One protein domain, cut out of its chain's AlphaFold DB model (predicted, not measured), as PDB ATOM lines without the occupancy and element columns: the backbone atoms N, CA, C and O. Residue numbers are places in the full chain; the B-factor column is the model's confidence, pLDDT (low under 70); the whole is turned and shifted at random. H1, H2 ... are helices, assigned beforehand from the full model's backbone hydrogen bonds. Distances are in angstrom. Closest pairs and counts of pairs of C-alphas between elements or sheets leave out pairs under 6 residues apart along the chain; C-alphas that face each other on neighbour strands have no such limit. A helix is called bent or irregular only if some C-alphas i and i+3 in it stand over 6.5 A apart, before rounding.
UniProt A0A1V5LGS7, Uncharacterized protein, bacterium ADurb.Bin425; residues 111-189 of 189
ATOM      1  N   ILE A 111     277.082  84.736 207.121       95.81
ATOM      2  CA  ILE A 111     278.144  83.932 207.742       95.81
ATOM      3  C   ILE A 111     277.556  82.862 208.670       95.81
ATOM      4  O   ILE A 111     276.755  83.154 209.554       95.81
ATOM      5  N   LEU A 112     278.017  81.618 208.531       95.56
ATOM      6  CA  LEU A 112     277.627  80.532 209.427       95.56
ATOM      7  C   LEU A 112     278.552  80.494 210.651       95.56
ATOM      8  O   LEU A 112     279.719  80.103 210.569       95.56
ATOM      9  N   LYS A 113     277.994  80.861 211.808       91.19
ATOM     10  CA  LYS A 113     278.583  80.675 213.143       91.19
ATOM     11  C   LYS A 113     277.881  79.500 213.841       91.19
ATOM     12  O   LYS A 113     276.787  79.710 214.361       91.19
ATOM     13  N   PRO A 114     278.460  78.282 213.861       91.19
ATOM     14  CA  PRO A 114     277.713  77.062 214.173       91.19
ATOM     15  C   PRO A 114     276.883  77.102 215.454       91.19
ATOM     16  O   PRO A 114     275.699  76.801 215.406       91.19
ATOM     17  N   THR A 115     277.469  77.484 216.589       89.12
ATOM     18  CA  THR A 115     276.743  77.505 217.867       89.12
ATOM     19  C   THR A 115     275.592  78.504 217.842       89.12
ATOM     20  O   THR A 115     274.446  78.107 218.030       89.12
ATOM     21  N   ALA A 116     275.883  79.776 217.551       90.25
ATOM     22  CA  ALA A 116     274.882  80.835 217.582       90.25
ATOM     23  C   ALA A 116     273.749  80.590 216.571       90.25
ATOM     24  O   ALA A 116     272.583  80.761 216.905       90.25
ATOM     25  N   MET A 117     274.070  80.128 215.355       94.50
ATOM     26  CA  MET A 117     273.056  79.881 214.323       94.50
ATOM     27  C   MET A 117     272.174  78.671 214.646       94.50
ATOM     28  O   MET A 117     270.975  78.728 214.401       94.50
ATOM     29  N   LYS A 118     272.728  77.600 215.237       94.62
ATOM     30  CA  LYS A 118     271.923  76.465 215.718       94.62
ATOM     31  C   LYS A 118     270.996  76.875 216.861       94.62
ATOM     32  O   LYS A 118     269.832  76.496 216.851       94.62
ATOM     33  N   ALA A 119     271.507  77.643 217.825       93.56
ATOM     34  CA  ALA A 119     270.714  78.128 218.953       93.56
ATOM     35  C   ALA A 119     269.571  79.039 218.480       93.56
ATOM     36  O   ALA A 119     268.432  78.868 218.906       93.56
ATOM     37  N   ALA A 120     269.851  79.948 217.543       95.38
ATOM     38  CA  ALA A 120     268.836  80.815 216.959       95.38
ATOM     39  C   ALA A 120     267.802  80.040 216.125       95.38
ATOM     40  O   ALA A 120     266.613  80.321 216.234       95.38
ATOM     41  N   ALA A 121     268.231  79.052 215.331       96.44
ATOM     42  CA  ALA A 121     267.321  78.194 214.570       96.44
ATOM     43  C   ALA A 121     266.385  77.405 215.497       96.44
ATOM     44  O   ALA A 121     265.177  77.419 215.293       96.44
ATOM     45  N   LEU A 122     266.919  76.821 216.577       95.19
ATOM     46  CA  LEU A 122     266.121  76.131 217.592       95.19
ATOM     47  C   LEU A 122     265.115  77.069 218.276       95.19
ATOM     48  O   LEU A 122     263.952  76.711 218.434       95.19
ATOM     49  N   ALA A 123     265.542  78.272 218.666       94.94
ATOM     50  CA  ALA A 123     264.674  79.255 219.319       94.94
ATOM     51  C   ALA A 123     263.541  79.768 218.409       94.94
ATOM     52  O   ALA A 123     262.514  80.221 218.909       94.94
ATOM     53  N   LEU A 124     263.734  79.700 217.090       95.81
ATOM     54  CA  LEU A 124     262.758  80.099 216.075       95.81
ATOM     55  C   LEU A 124     262.057  78.901 215.408       95.81
ATOM     56  O   LEU A 124     261.419  79.087 214.375       95.81
ATOM     57  N   ASP A 125     262.166  77.702 215.994       96.62
ATOM     58  CA  ASP A 125     261.543  76.455 215.521       96.62
ATOM     59  C   ASP A 125     261.843  76.134 214.041       96.62
ATOM     60  O   ASP A 125     260.979  75.739 213.259       96.62
ATOM     61  N   PHE A 126     263.098  76.346 213.636       97.75
ATOM     62  CA  PHE A 126     263.587  76.079 212.287       97.75
ATOM     63  C   PHE A 126     264.609  74.936 212.279       97.75
ATOM     64  O   PHE A 126     265.601  74.966 213.011       97.75
ATOM     65  N   ASP A 127     264.418  73.953 211.397       96.50
ATOM     66  CA  ASP A 127     265.391  72.880 211.173       96.50
ATOM     67  C   ASP A 127     266.471  73.313 210.168       96.50
ATOM     68  O   ASP A 127     266.243  73.407 208.962       96.50
ATOM     69  N   LEU A 128     267.675  73.583 210.680       94.56
ATOM     70  CA  LEU A 128     268.799  74.077 209.884       94.56
ATOM     71  C   LEU A 128     269.460  72.996 209.007       94.56
ATOM     72  O   LEU A 128     270.329  73.339 208.206       94.56
ATOM     73  N   ASP A 129     269.107  71.712 209.155       95.44
ATOM     74  CA  ASP A 129     269.816  70.590 208.508       95.44
ATOM     75  C   ASP A 129     271.349  70.728 208.669       95.44
ATOM     76  O   ASP A 129     272.154  70.720 207.725       95.44
ATOM     77  N   TYR A 130     271.766  71.018 209.906       96.62
ATOM     78  CA  TYR A 130     273.149  71.361 210.209       96.62
ATOM     79  C   TYR A 130     274.043  70.123 210.230       96.62
ATOM     80  O   TYR A 130     273.811  69.176 210.982       96.62
ATOM     81  N   THR A 131     275.179  70.211 209.535       96.44
ATOM     82  CA  THR A 131     276.304  69.293 209.741       96.44
ATOM     83  C   THR A 131     277.607  70.053 209.989       96.44
ATOM     84  O   THR A 131     277.808  71.175 209.520       96.44
ATOM     85  N   ALA A 132     278.529  69.449 210.747       92.94
ATOM     86  CA  ALA A 132     279.826  70.063 211.047       92.94
ATOM     87  C   ALA A 132     280.736  70.184 209.812       92.94
ATOM     88  O   ALA A 132     281.559  71.098 209.728       92.94
ATOM     89  N   SER A 133     280.576  69.279 208.844       94.19
ATOM     90  CA  SER A 133     281.288  69.317 207.570       94.19
ATOM     91  C   SER A 133     280.679  70.374 206.653       94.19
ATOM     92  O   SER A 133     279.485  70.346 206.363       94.19
ATOM     93  N   VAL A 134     281.514  71.286 206.147       97.06
ATOM     94  CA  VAL A 134     281.072  72.327 205.209       97.06
ATOM     95  C   VAL A 134     280.495  71.680 203.950       97.06
ATOM     96  O   VAL A 134     281.165  70.889 203.289       97.06
ATOM     97  N   ASN A 135     279.253  72.028 203.623       97.56
ATOM     98  CA  ASN A 135     278.512  71.487 202.487       97.56
ATOM     99  C   ASN A 135     277.504  72.528 201.968       97.56
ATOM    100  O   ASN A 135     277.243  73.527 202.634       97.56
ATOM    101  N   PHE A 136     276.943  72.325 200.776       97.94
ATOM    102  CA  PHE A 136     275.976  73.287 200.241       97.94
ATOM    103  C   PHE A 136     274.587  73.166 200.882       97.94
ATOM    104  O   PHE A 136     273.964  74.192 201.105       97.94
ATOM    105  N   THR A 137     274.119  71.962 201.217       98.12
ATOM    106  CA  THR A 137     272.780  71.724 201.785       98.12
ATOM    107  C   THR A 137     272.538  72.532 203.065       98.12
ATOM    108  O   THR A 137     271.608  73.329 203.119       98.12
ATOM    109  N   THR A 138     273.435  72.431 204.050       98.31
ATOM    110  CA  THR A 138     273.362  73.225 205.288       98.31
ATOM    111  C   THR A 138     273.449  74.731 205.002       98.31
ATOM    112  O   THR A 138     272.804  75.530 205.676       98.31
ATOM    113  N   TYR A 139     274.244  75.151 204.009       98.44
ATOM    114  CA  TYR A 139     274.364  76.575 203.684       98.44
ATOM    115  C   TYR A 139     273.105  77.131 203.009       98.44
ATOM    116  O   TYR A 139     272.689  78.243 203.316       98.44
ATOM    117  N   ASP A 140     272.484  76.355 202.125       98.44
ATOM    118  CA  ASP A 140     271.225  76.698 201.463       98.44
ATOM    119  C   ASP A 140     270.066  76.773 202.468       98.44
ATOM    120  O   ASP A 140     269.271  77.717 202.439       98.44
ATOM    121  N   SER A 141     270.039  75.849 203.438       98.50
ATOM    122  CA  SER A 141     269.114  75.909 204.573       98.50
ATOM    123  C   SER A 141     269.319  77.183 205.404       98.50
ATOM    124  O   SER A 141     268.358  77.896 205.688       98.50
ATOM    125  N   LEU A 142     270.571  77.567 205.692       98.50
ATOM    126  CA  LEU A 142     270.869  78.829 206.383       98.50
ATOM    127  C   LEU A 142     270.430  80.069 205.586       98.50
ATOM    128  O   LEU A 142     269.908  81.015 206.173       98.50
ATOM    129  N   LEU A 143     270.643  80.095 204.267       98.50
ATOM    130  CA  LEU A 143     270.191  81.206 203.419       98.50
ATOM    131  C   LEU A 143     268.663  81.315 203.419       98.50
ATOM    132  O   LEU A 143     268.125  82.420 203.507       98.50
ATOM    133  N   THR A 144     267.974  80.174 203.376       98.50
ATOM    134  CA  THR A 144     266.513  80.099 203.486       98.50
ATOM    135  C   THR A 144     266.048  80.634 204.838       98.50
ATOM    136  O   THR A 144     265.198  81.521 204.884       98.50
ATOM    137  N   PHE A 145     266.660  80.173 205.930       98.44
ATOM    138  CA  PHE A 145     266.379  80.639 207.285       98.44
ATOM    139  C   PHE A 145     266.562  82.154 207.425       98.44
ATOM    140  O   PHE A 145     265.652  82.854 207.868       98.44
ATOM    141  N   ALA A 146     267.700  82.686 206.976       98.19
ATOM    142  CA  ALA A 146     267.984  84.118 207.016       98.19
ATOM    143  C   ALA A 146     266.970  84.937 206.198       98.19
ATOM    144  O   ALA A 146     266.567  86.022 206.619       98.19
ATOM    145  N   GLY A 147     266.525  84.418 205.048       98.25
ATOM    146  CA  GLY A 147     265.476  85.035 204.236       98.25
ATOM    147  C   GLY A 147     264.115  85.063 204.938       98.25
ATOM    148  O   GLY A 147     263.444  86.095 204.927       98.25
ATOM    149  N   LEU A 148     263.726  83.964 205.590       98.31
ATOM    150  CA  LEU A 148     262.496  83.895 206.386       98.31
ATOM    151  C   LEU A 148     262.527  84.890 207.549       98.31
ATOM    152  O   LEU A 148     261.567  85.633 207.736       98.31
ATOM    153  N   VAL A 149     263.644  84.957 208.274       98.06
ATOM    154  CA  VAL A 149     263.832  85.903 209.382       98.06
ATOM    155  C   VAL A 149     263.760  87.341 208.884       98.06
ATOM    156  O   VAL A 149     263.016  88.129 209.453       98.06
ATOM    157  N   SER A 150     264.443  87.666 207.781       97.88
ATOM    158  CA  SER A 150     264.379  88.993 207.152       97.88
ATOM    159  C   SER A 150     262.945  89.421 206.824       97.88
ATOM    160  O   SER A 150     262.558  90.553 207.104       97.88
ATOM    161  N   ASN A 151     262.133  88.504 206.286       97.88
ATOM    162  CA  ASN A 151     260.723  88.768 206.001       97.88
ATOM    163  C   ASN A 151     259.883  88.931 207.278       97.88
ATOM    164  O   ASN A 151     258.983  89.767 207.308       97.88
ATOM    165  N   ALA A 152     260.169  88.149 208.320       97.81
ATOM    166  CA  ALA A 152     259.444  88.198 209.588       97.81
ATOM    167  C   ALA A 152     259.671  89.509 210.359       97.81
ATOM    168  O   ALA A 152     258.771  89.947 211.068       97.81
ATOM    169  N   ILE A 153     260.841  90.138 210.195       97.06
ATOM    170  CA  ILE A 153     261.208  91.410 210.843       97.06
ATOM    171  C   ILE A 153     261.230  92.595 209.865       97.06
ATOM    172  O   ILE A 153     261.945  93.578 210.071       97.06
ATOM    173  N   ALA A 154     260.495  92.505 208.752       97.31
ATOM    174  CA  ALA A 154     260.546  93.500 207.680       97.31
ATOM    175  C   ALA A 154     260.144  94.921 208.130       97.31
ATOM    176  O   ALA A 154     260.584  95.905 207.533       97.31
ATOM    177  N   ASP A 155     259.347  95.038 209.193       97.44
ATOM    178  CA  ASP A 155     258.975  96.298 209.840       97.44
ATOM    179  C   ASP A 155     260.176  97.032 210.464       97.44
ATOM    180  O   ASP A 155     260.187  98.264 210.496       97.44
ATOM    181  N   LEU A 156     261.226  96.302 210.858       96.75
ATOM    182  CA  LEU A 156     262.503  96.857 211.324       96.75
ATOM    183  C   LEU A 156     263.419  97.326 210.182       96.75
ATOM    184  O   LEU A 156     264.470  97.912 210.441       96.75
ATOM    185  N   GLN A 157     263.030  97.088 208.925       97.06
ATOM    186  CA  GLN A 157     263.759  97.488 207.717       97.06
ATOM    187  C   GLN A 157     265.239  97.040 207.693       97.06
ATOM    188  O   GLN A 157     266.128  97.882 207.510       97.06
ATOM    189  N   PRO A 158     265.537  95.731 207.845       97.31
ATOM    190  CA  PRO A 158     266.910  95.239 207.759       97.31
ATOM    191  C   PRO A 158     267.516  95.562 206.384       97.31
ATOM    192  O   PRO A 158     266.895  95.352 205.340       97.31
ATOM    193  N   LYS A 159     268.744  96.086 206.366       96.75
ATOM    194  CA  LYS A 159     269.419  96.535 205.136       96.75
ATOM    195  C   LYS A 159     269.957  95.377 204.307       96.75
ATOM    196  O   LYS A 159     269.931  95.440 203.073       96.75
ATOM    197  N   ASP A 160     270.514  94.375 204.980       97.38
ATOM    198  CA  ASP A 160     271.117  93.179 204.399       97.38
ATOM    199  C   ASP A 160     271.349  92.101 205.479       97.38
ATOM    200  O   ASP A 160     270.910  92.243 206.623       97.38
ATOM    201  N   PHE A 161     272.036  91.005 205.136       97.19
ATOM    202  CA  PHE A 161     272.295  89.929 206.089       97.19
ATOM    203  C   PHE A 161     273.274  90.291 207.205       97.19
ATOM    204  O   PHE A 161     273.454  89.478 208.105       97.19
ATOM    205  N   HIS A 162     273.886  91.477 207.215       94.94
ATOM    206  CA  HIS A 162     274.590  91.942 208.405       94.94
ATOM    207  C   HIS A 162     273.603  92.194 209.549       94.94
ATOM    208  O   HIS A 162     273.833  91.727 210.663       94.94
ATOM    209  N   ASP A 163     272.478  92.853 209.265       96.75
ATOM    210  CA  ASP A 163     271.435  93.116 210.264       96.75
ATOM    211  C   ASP A 163     270.768  91.808 210.712       96.75
ATOM    212  O   ASP A 163     270.566  91.589 211.906       96.75
ATOM    213  N   ILE A 164     270.521  90.887 209.771       97.56
ATOM    214  CA  ILE A 164     269.975  89.556 210.086       97.56
ATOM    215  C   ILE A 164     270.954  88.742 210.934       97.56
ATOM    216  O   ILE A 164     270.550  88.120 211.914       97.56
ATOM    217  N   GLN A 165     272.249  88.776 210.609       95.00
ATOM    218  CA  GLN A 165     273.271  88.104 211.403       95.00
ATOM    219  C   GLN A 165     273.330  88.659 212.827       95.00
ATOM    220  O   GLN A 165     273.443  87.881 213.771       95.00
ATOM    221  N   SER A 166     273.251  89.983 212.998       93.56
ATOM    222  CA  SER A 166     273.208  90.615 214.319       93.56
ATOM    223  C   SER A 166     271.958  90.216 215.106       93.56
ATOM    224  O   SER A 166     272.075  89.883 216.280       93.56
ATOM    225  N   PHE A 167     270.791  90.172 214.460       95.44
ATOM    226  CA  PHE A 167     269.544  89.729 215.084       95.44
ATOM    227  C   PHE A 167     269.620  88.269 215.555       95.44
ATOM    228  O   PHE A 167     269.367  87.972 216.722       95.44
ATOM    229  N   LEU A 168     270.046  87.357 214.675       94.75
ATOM    230  CA  LEU A 168     270.236  85.941 215.008       94.75
ATOM    231  C   LEU A 168     271.290  85.747 216.101       94.75
ATOM    232  O   LEU A 168     271.136  84.889 216.969       94.75
ATOM    233  N   TRP A 169     272.351  86.556 216.084       91.50
ATOM    234  CA  TRP A 169     273.364  86.542 217.131       91.50
ATOM    235  C   TRP A 169     272.772  86.890 218.493       91.50
ATOM    236  O   TRP A 169     273.031  86.160 219.439       91.50
ATOM    237  N   THR A 170     271.941  87.931 218.605       91.88
ATOM    238  CA  THR A 170     271.286  88.294 219.876       91.88
ATOM    239  C   THR A 170     270.441  87.156 220.451       91.88
ATOM    240  O   THR A 170     270.374  87.003 221.666       91.88
ATOM    241  N   ILE A 171     269.828  86.331 219.598       91.19
ATOM    242  CA  ILE A 171     269.058  85.159 220.036       91.19
ATOM    243  C   ILE A 171     269.993  84.030 220.496       91.19
ATOM    244  O   ILE A 171     269.744  83.383 221.510       91.19
ATOM    245  N   GLY A 172     271.066  83.774 219.743       85.75
ATOM    246  CA  GLY A 172     271.927  82.605 219.934       85.75
ATOM    247  C   GLY A 172     273.194  82.814 220.774       85.75
ATOM    248  O   GLY A 172     273.893  81.836 221.045       85.75
ATOM    249  N   SER A 173     273.546  84.045 221.161       79.56
ATOM    250  CA  SER A 173     274.862  84.350 221.749       79.56
ATOM    251  C   SER A 173     275.050  83.819 223.165       79.56
ATOM    252  O   SER A 173     276.171  83.478 223.514       79.56
ATOM    253  N   ALA A 174     273.983  83.652 223.949       77.62
ATOM    254  CA  ALA A 174     274.079  83.136 225.320       77.62
ATOM    255  C   ALA A 174     274.636  81.697 225.397       77.62
ATOM    256  O   ALA A 174     275.222  81.292 226.398       77.62
ATOM    257  N   GLU A 175     274.443  80.888 224.352       68.31
ATOM    258  CA  GLU A 175     275.067  79.559 224.236       68.31
ATOM    259  C   GLU A 175     276.537  79.665 223.807       68.31
ATOM    260  O   GLU A 175     277.389  78.877 224.204       68.31
ATOM    261  N   TYR A 176     276.839  80.660 222.979       68.12
ATOM    262  CA  TYR A 176     278.179  80.895 222.469       68.12
ATOM    263  C   TYR A 176     279.118  81.463 223.546       68.12
ATOM    264  O   TYR A 176     280.260  81.027 223.633       68.12
ATOM    265  N   GLU A 177     278.634  82.382 224.384       72.94
ATOM    266  CA  GLU A 177     279.366  82.926 225.537       72.94
ATOM    267  C   GLU A 177     279.747  81.815 226.524       72.94
ATOM    268  O   GLU A 177     280.909  81.726 226.910       72.94
ATOM    269  N   ARG A 178     278.818  80.892 226.815       71.56
ATOM    270  CA  ARG A 178     279.087  79.711 227.654       71.56
ATOM    271  C   ARG A 178     280.184  78.809 227.084       71.56
ATOM    272  O   ARG A 178     281.105  78.448 227.805       71.56
ATOM    273  N   LEU A 179     280.146  78.502 225.785       66.81
ATOM    274  CA  LEU A 179     281.215  77.717 225.148       66.81
ATOM    275  C   LEU A 179     282.573  78.432 225.162       66.81
ATOM    276  O   LEU A 179     283.607  77.781 225.289       66.81
ATOM    277  N   GLU A 180     282.608  79.756 224.979       68.12
ATOM    278  CA  GLU A 180     283.867  80.507 225.069       68.12
ATOM    279  C   GLU A 180     284.434  80.521 226.495       68.12
ATOM    280  O   GLU A 180     285.655  80.538 226.653       68.12
ATOM    281  N   GLU A 181     283.582  80.516 227.520       69.94
ATOM    282  CA  GLU A 181     283.993  80.376 228.921       69.94
ATOM    283  C   GLU A 181     284.570  78.980 229.193       69.94
ATOM    284  O   GLU A 181     285.714  78.883 229.637       69.94
ATOM    285  N   GLU A 182     283.860  77.915 228.815       71.56
ATOM    286  CA  GLU A 182     284.309  76.522 228.982       71.56
ATOM    287  C   GLU A 182     285.659  76.262 228.292       71.56
ATOM    288  O   GLU A 182     286.588  75.708 228.880       71.56
ATOM    289  N   LEU A 183     285.828  76.731 227.053       67.25
ATOM    290  CA  LEU A 183     287.075  76.531 226.312       67.25
ATOM    291  C   LEU A 183     288.267  77.313 226.893       67.25
ATOM    292  O   LEU A 183     289.415  76.880 226.743       67.25
ATOM    293  N   LYS A 184     288.020  78.461 227.540       65.94
ATOM    294  CA  LYS A 184     289.054  79.203 228.281       65.94
ATOM    295  C   LYS A 184     289.444  78.476 229.564       65.94
ATOM    296  O   LYS A 184     290.628  78.450 229.891       65.94
ATOM    297  N   GLU A 185     288.484  77.875 230.265       68.44
ATOM    298  CA  GLU A 185     288.750  77.053 231.452       68.44
ATOM    299  C   GLU A 185     289.587  75.808 231.115       68.44
ATOM    300  O   GLU A 185     290.488  75.446 231.871       68.44
ATOM    301  N   GLU A 186     289.368  75.205 229.943       72.06
ATOM    302  CA  GLU A 186     290.136  74.051 229.453       72.06
ATOM    303  C   GLU A 186     291.519  74.409 228.867       72.06
ATOM    304  O   GLU A 186     292.285  73.519 228.488       72.06
ATOM    305  N   GLY A 187     291.875  75.697 228.782       52.97
ATOM    306  CA  GLY A 187     293.162  76.148 228.233       52.97
ATOM    307  C   GLY A 187     293.332  75.866 226.735       52.97
ATOM    308  O   GLY A 187     294.455  75.802 226.232       52.97
ATOM    309  N   LEU A 188     292.223  75.682 226.016       50.62
ATOM    310  CA  LEU A 188     292.191  75.441 224.570       50.62
ATOM    311  C   LEU A 188     292.098  76.746 223.759       50.62
ATOM    312  O   LEU A 188     291.856  76.709 222.548       50.62
ATOM    313  N   TRP A 189     292.301  77.885 224.428       50.41
ATOM    314  CA  TRP A 189     292.188  79.248 223.911       50.41
ATOM    315  C   TRP A 189     293.370  80.135 224.284       50.41
ATOM    316  O   TRP A 189     293.774  80.124 225.467       50.41
TER     317      TRP A 189
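What this domain is: This is residues 111 to 189 of the 189 residues of an uncharacterized protein of bacterium ADurb.Bin425 (UniProt A0A1V5LGS7). Long helix H3 bends; H1 packs on both its arms, H2 on the first, and residues 182 to 187 stick out. The printed part has 79 residues with three named helices, no named strand: all helix. It is elongated, 43 by 27 by 21 A, only just compact, close to loose, radius of gyration of the C-alphas 13.6 A.

How they stand to each other: Start at H3, residues 161 to 185, one helix by hydrogen bonds but bent, C-alphas 171 and 174 being 7.6 A apart, into H3a, to 171, and H3b, from 174. H1, residues 114 to 123, touches H3a, closest C-alphas Ala 120 and Ile 171, 5.3 A. H2, residues 136 to 152, touches H3a with 146 to 150 alone, closest C-alphas Ser 150 and Ile 164, 6.3 A. Every O i to N i+4 pair is within hydrogen-bond range in H1, H2, H3a; 7 of 8 in H3b.

Where its parts are: Find C-alpha 114, beginning H1, at (277.713, 77.062, 214.173); H2 runs 24.1 A; H3b ends at C-alpha 185, (288.750, 77.053, 231.452).

The domain as a whole: The printed part has no cut; link H1 to H2 is long; pLDDT is under 70 at 187 to 189, among others.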